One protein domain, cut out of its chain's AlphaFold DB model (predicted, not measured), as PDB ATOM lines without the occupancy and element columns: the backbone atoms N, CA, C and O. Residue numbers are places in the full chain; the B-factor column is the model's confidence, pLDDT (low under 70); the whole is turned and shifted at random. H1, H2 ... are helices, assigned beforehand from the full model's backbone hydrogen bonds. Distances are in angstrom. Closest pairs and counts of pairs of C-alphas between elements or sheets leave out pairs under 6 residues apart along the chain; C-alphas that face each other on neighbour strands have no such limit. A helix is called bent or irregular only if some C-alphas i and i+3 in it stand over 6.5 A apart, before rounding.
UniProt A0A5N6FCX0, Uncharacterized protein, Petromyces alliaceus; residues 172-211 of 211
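AT A GLANCE: This is residues 172 to 211 of the 211 residues of an uncharacterized protein of Petromyces alliaceus (UniProt A0A5N6FCX0). Two helices, H1 and the longer H2, run side by side in opposite ways, with a five-residue link at one end and a slight gap between them, a flat shape like a narrow U. Residues 185 to 190, of which 185 belongs to H1, stick out at the closed end, and H2 and the last residues reach beyond the start of H1 at the open end. The printed part has 40 residues with two named helices, H1 then H2 along the chain, and no named strand; the class is all helix. The whole is only just loose, close to compact, with a radius of gyration of the C-alphas of 11.0 A, and it spans 36 by 19 by 7 A.

HOW THE PARTS SIT: H1, residues 172 to 185, and H2, residues 191 to 208, are close but not clearly touching, with 2 pairs of C-alphas within 8 A. Their closest C-alphas are those of Met 183 and Lys 194, 6.6 A apart. Their centres are 11.3 A apart. Their lines stand at a shallow tilt of 13 degrees, and they run opposite ways. The link between them, 5 residues, is tight. In H1 and H2 every pair of O i and N i+4 is within hydrogen-bond range.

IN THESE COORDINATES: H1 begins at C-alpha 172, (39.314, 19.213, -17.761), and measures 19.7 A from first to last C-alpha. H2 begins at C-alpha 191, (52.619, 3.624, -7.646), and ends at C-alpha 208, (43.575, 27.044, -14.619), 26.1 A away. Neither helix is bent.

THE WHOLE: The two C-alphas farthest apart are those of His 189 and Glu 211, 35.7 A. The printed part has no cut, and Glu 211 is the chain's last residue. The mean pLDDT of the printed part is 86.5, and residues 207 to 211 are under 70.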
ATOM      1  N   LEU A 172      38.132  19.546 -18.553       87.88
ATOM      2  CA  LEU A 172      39.314  19.213 -17.761       87.88
ATOM      3  C   LEU A 172      38.937  18.600 -16.405       87.88
ATOM      4  O   LEU A 172      39.485  17.566 -16.034       87.88
ATOM      5  N   LYS A 173      37.967  19.178 -15.683       87.75
ATOM      6  CA  LYS A 173      37.502  18.652 -14.387       87.75
ATOM      7  C   LYS A 173      36.909  17.248 -14.532       87.75
ATOM      8  O   LYS A 173      37.185  16.372 -13.710       87.75
ATOM      9  N   LEU A 174      36.141  17.015 -15.598       89.12
ATOM     10  CA  LEU A 174      35.578  15.701 -15.916       89.12
ATOM     11  C   LEU A 174      36.665  14.684 -16.290       89.12
ATOM     12  O   LEU A 174      36.653  13.562 -15.778       89.12
ATOM     13  N   ALA A 175      37.630  15.079 -17.125       92.44
ATOM     14  CA  ALA A 175      38.757  14.240 -17.519       92.44
ATOM     15  C   ALA A 175      39.621  13.851 -16.310       92.44
ATOM     16  O   ALA A 175      39.888  12.668 -16.112       92.44
ATOM     17  N   VAL A 176      39.974  14.810 -15.448       92.31
ATOM     18  CA  VAL A 176      40.716  14.564 -14.198       92.31
ATOM     19  C   VAL A 176      39.955  13.597 -13.292       92.31
ATOM     20  O   VAL A 176      40.535  12.632 -12.795       92.31
ATOM     21  N   GLY A 177      38.646  13.797 -13.108       90.94
ATOM     22  CA  GLY A 177      37.813  12.879 -12.327       90.94
ATOM     23  C   GLY A 177      37.758  11.463 -12.917       90.94
ATOM     24  O   GLY A 177      37.788  10.481 -12.176       90.94
ATOM     25  N   SER A 178      37.713  11.343 -14.246       93.06
ATOM     26  CA  SER A 178      37.760  10.055 -14.949       93.06
ATOM     27  C   SER A 178      39.104   9.346 -14.761       93.06
ATOM     28  O   SER A 178      39.139   8.187 -14.350       93.06
ATOM     29  N   VAL A 179      40.210  10.064 -14.968       94.06
ATOM     30  CA  VAL A 179      41.574   9.542 -14.808       94.06
ATOM     31  C   VAL A 179      41.826   9.104 -13.368       94.06
ATOM     32  O   VAL A 179      42.324   8.003 -13.150       94.06
ATOM     33  N   ARG A 180      41.407   9.897 -12.375       93.69
ATOM     34  CA  ARG A 180      41.514   9.518 -10.958       93.69
ATOM     35  C   ARG A 180      40.717   8.262 -10.626       93.69
ATOM     36  O   ARG A 180      41.218   7.407  -9.899       93.69
ATOM     37  N   ARG A 181      39.509   8.108 -11.182       94.25
ATOM     38  CA  ARG A 181      38.743   6.858 -11.042       94.25
ATOM     39  C   ARG A 181      39.496   5.680 -11.640       94.25
ATOM     40  O   ARG A 181      39.708   4.711 -10.929       94.25
ATOM     41  N   MET A 182      39.957   5.789 -12.883       93.12
ATOM     42  CA  MET A 182      40.717   4.735 -13.564       93.12
ATOM     43  C   MET A 182      41.978   4.335 -12.779       93.12
ATOM     44  O   MET A 182      42.286   3.155 -12.618       93.12
ATOM     45  N   MET A 183      42.682   5.320 -12.234       93.31
ATOM     46  CA  MET A 183      43.862   5.139 -11.397       93.31
ATOM     47  C   MET A 183      43.555   4.406 -10.079       93.31
ATOM     48  O   MET A 183      44.367   3.616  -9.597       93.31
ATOM     49  N   TRP A 184      42.376   4.642  -9.498       90.69
ATOM     50  CA  TRP A 184      41.917   3.959  -8.289       90.69
ATOM     51  C   TRP A 184      41.375   2.551  -8.570       90.69
ATOM     52  O   TRP A 184      41.641   1.635  -7.798       90.69
ATOM     53  N   THR A 185      40.625   2.362  -9.660       92.56
ATOM     54  CA  THR A 185      39.901   1.111  -9.945       92.56
ATOM     55  C   THR A 185      40.714   0.099 -10.739       92.56
ATOM     56  O   THR A 185      40.580  -1.096 -10.509       92.56
ATOM     57  N   THR A 186      41.522   0.560 -11.691       91.19
ATOM     58  CA  THR A 186      42.168  -0.298 -12.697       91.19
ATOM     59  C   THR A 186      43.670  -0.404 -12.460       91.19
ATOM     60  O   THR A 186      44.231  -1.488 -12.552       91.19
ATOM     61  N   TYR A 187      44.311   0.706 -12.091       89.44
ATOM     62  CA  TYR A 187      45.763   0.782 -11.885       89.44
ATOM     63  C   TYR A 187      46.127   0.974 -10.410       89.44
ATOM     64  O   TYR A 187      47.069   1.684 -10.067       89.44
ATOM     65  N   SER A 188      45.374   0.339  -9.509       85.00
ATOM     66  CA  SER A 188      45.509   0.520  -8.060       85.00
ATOM     67  C   SER A 188      46.907   0.172  -7.521       85.00
ATOM     68  O   SER A 188      47.307   0.734  -6.500       85.00
ATOM     69  N   HIS A 189      47.658  -0.684  -8.215       91.38
ATOM     70  CA  HIS A 189      48.977  -1.168  -7.804       91.38
ATOM     71  C   HIS A 189      50.161  -0.394  -8.412       91.38
ATOM     72  O   HIS A 189      51.280  -0.538  -7.930       91.38
ATOM     73  N   ASP A 190      49.938   0.437  -9.437       93.44
ATOM     74  CA  ASP A 190      51.011   1.162 -10.128       93.44
ATOM     75  C   ASP A 190      51.327   2.495  -9.431       93.44
ATOM     76  O   ASP A 190      50.730   3.534  -9.710       93.44
ATOM     77  N   VAL A 191      52.249   2.458  -8.467       93.31
ATOM     78  CA  VAL A 191      52.619   3.624  -7.646       93.31
ATOM     79  C   VAL A 191      53.346   4.702  -8.458       93.31
ATOM     80  O   VAL A 191      53.134   5.893  -8.227       93.31
ATOM     81  N   GLU A 192      54.186   4.309  -9.414       93.94
ATOM     82  CA  GLU A 192      54.987   5.250 -10.201       93.94
ATOM     83  C   GLU A 192      54.139   5.926 -11.284       93.94
ATOM     84  O   GLU A 192      54.155   7.157 -11.397       93.94
ATOM     85  N   GLY A 193      53.291   5.162 -11.984       92.44
ATOM     86  CA  GLY A 193      52.316   5.711 -12.927       92.44
ATOM     87  C   GLY A 193      51.331   6.673 -12.257       92.44
ATOM     88  O   GLY A 193      51.071   7.760 -12.779       92.44
ATOM     89  N   LYS A 194      50.860   6.342 -11.046       93.75
ATOM     90  CA  LYS A 194      50.033   7.238 -10.217       93.75
ATOM     91  C   LYS A 194      50.696   8.586  -9.962       93.75
ATOM     92  O   LYS A 194      50.055   9.626 -10.111       93.75
ATOM     93  N   LYS A 195      51.975   8.568  -9.579       95.19
ATOM     94  CA  LYS A 195      52.737   9.780  -9.268       95.19
ATOM     95  C   LYS A 195      52.854  10.690 -10.491       95.19
ATOM     96  O   LYS A 195      52.545  11.872 -10.395       95.19
ATOM     97  N   ILE A 196      53.216  10.130 -11.646       95.81
ATOM     98  CA  ILE A 196      53.344  10.882 -12.905       95.81
ATOM     99  C   ILE A 196      52.018  11.562 -13.278       95.81
ATOM    100  O   ILE A 196      51.989  12.728 -13.678       95.81
ATOM    101  N   VAL A 197      50.904  10.838 -13.136       94.31
ATOM    102  CA  VAL A 197      49.569  11.350 -13.457       94.31
ATOM    103  C   VAL A 197      49.143  12.464 -12.497       94.31
ATOM    104  O   VAL A 197      48.672  13.504 -12.960       94.31
ATOM    105  N   GLU A 198      49.334  12.306 -11.186       94.19
ATOM    106  CA  GLU A 198      49.004  13.357 -10.209       94.19
ATOM    107  C   GLU A 198      49.907  14.593 -10.338       94.19
ATOM    108  O   GLU A 198      49.419  15.721 -10.223       94.19
ATOM    109  N   ASP A 199      51.187  14.421 -10.678       95.00
ATOM    110  CA  ASP A 199      52.084  15.539 -10.993       95.00
ATOM    111  C   ASP A 199      51.564  16.326 -12.210       95.00
ATOM    112  O   ASP A 199      51.508  17.562 -12.192       95.00
ATOM    113  N   LYS A 200      51.085  15.628 -13.252       93.62
ATOM    114  CA  LYS A 200      50.472  16.263 -14.427       93.62
ATOM    115  C   LYS A 200      49.155  16.965 -14.092       93.62
ATOM    116  O   LYS A 200      48.952  18.088 -14.553       93.62
ATOM    117  N   ILE A 201      48.284  16.358 -13.283       93.31
ATOM    118  CA  ILE A 201      47.036  16.985 -12.810       93.31
ATOM    119  C   ILE A 201      47.352  18.263 -12.019       93.31
ATOM    120  O   ILE A 201      46.728  19.297 -12.246       93.31
ATOM    121  N   SER A 202      48.366  18.224 -11.155       91.94
ATOM    122  CA  SER A 202      48.799  19.370 -10.345       91.94
ATOM    123  C   SER A 202      49.355  20.514 -11.198       91.94
ATOM    124  O   SER A 202      49.137  21.689 -10.903       91.94
ATOM    125  N   LEU A 203      50.073  20.199 -12.280       91.69
ATOM    126  CA  LEU A 203      50.513  21.198 -13.256       91.69
ATOM    127  C   LEU A 203      49.333  21.826 -14.008       91.69
ATOM    128  O   LEU A 203      49.309  23.044 -14.167       91.69
ATOM    129  N   LEU A 204      48.353  21.022 -14.426       87.69
ATOM    130  CA  LEU A 204      47.161  21.506 -15.130       87.69
ATOM    131  C   LEU A 204      46.266  22.376 -14.230       87.69
ATOM    132  O   LEU A 204      45.751  23.387 -14.694       87.69
ATOM    133  N   GLY A 205      46.136  22.040 -12.942       80.62
ATOM    134  CA  GLY A 205      45.387  22.847 -11.971       80.62
ATOM    135  C   GLY A 205      45.984  24.242 -11.757       80.62
ATOM    136  O   GLY A 205      45.255  25.224 -11.733       80.62
ATOM    137  N   ARG A 206      47.319  24.353 -11.715       74.25
ATOM    138  CA  ARG A 206      48.019  25.644 -11.566       74.25
ATOM    139  C   ARG A 206      47.900  26.573 -12.775       74.25
ATOM    140  O   ARG A 206      48.097  27.772 -12.616       74.25
ATOM    141  N   GLY A 207      47.643  26.030 -13.965       62.78
ATOM    142  CA  GLY A 207      47.374  26.829 -15.164       62.78
ATOM    143  C   GLY A 207      45.957  27.401 -15.177       62.78
ATOM    144  O   GLY A 207      45.768  28.523 -15.619       62.78
ATOM    145  N   ALA A 208      44.988  26.663 -14.630       59.06
ATOM    146  CA  ALA A 208      43.575  27.044 -14.619       59.06
ATOM    147  C   ALA A 208      43.192  28.075 -13.534       59.06
ATOM    148  O   ALA A 208      42.090  28.605 -13.578       59.06
ATOM    149  N   GLU A 209      44.064  28.341 -12.554       53.41
ATOM    150  CA  GLU A 209      43.851  29.341 -11.485       53.41
ATOM    151  C   GLU A 209      44.542  30.693 -11.762       53.41
ATOM    152  O   GLU A 209      44.456  31.605 -10.942       53.41
ATOM    153  N   ARG A 210      45.277  30.819 -12.877       47.03
ATOM    154  CA  ARG A 210      46.037  32.032 -13.243       47.03
ATOM    155  C   ARG A 210      45.379  32.882 -14.337       47.03
ATOM    156  O   ARG A 210      45.970  33.885 -14.728       47.03
ATOM    157  N   GLU A 211      44.198  32.488 -14.800       39.81
ATOM    158  CA  GLU A 211      43.329  33.229 -15.729       39.81
ATOM    159  C   GLU A 211      42.019  33.595 -15.023       39.81
ATOM    160  O   GLU A 211      41.525  34.719 -15.260       39.81
TER     161      GLU A 211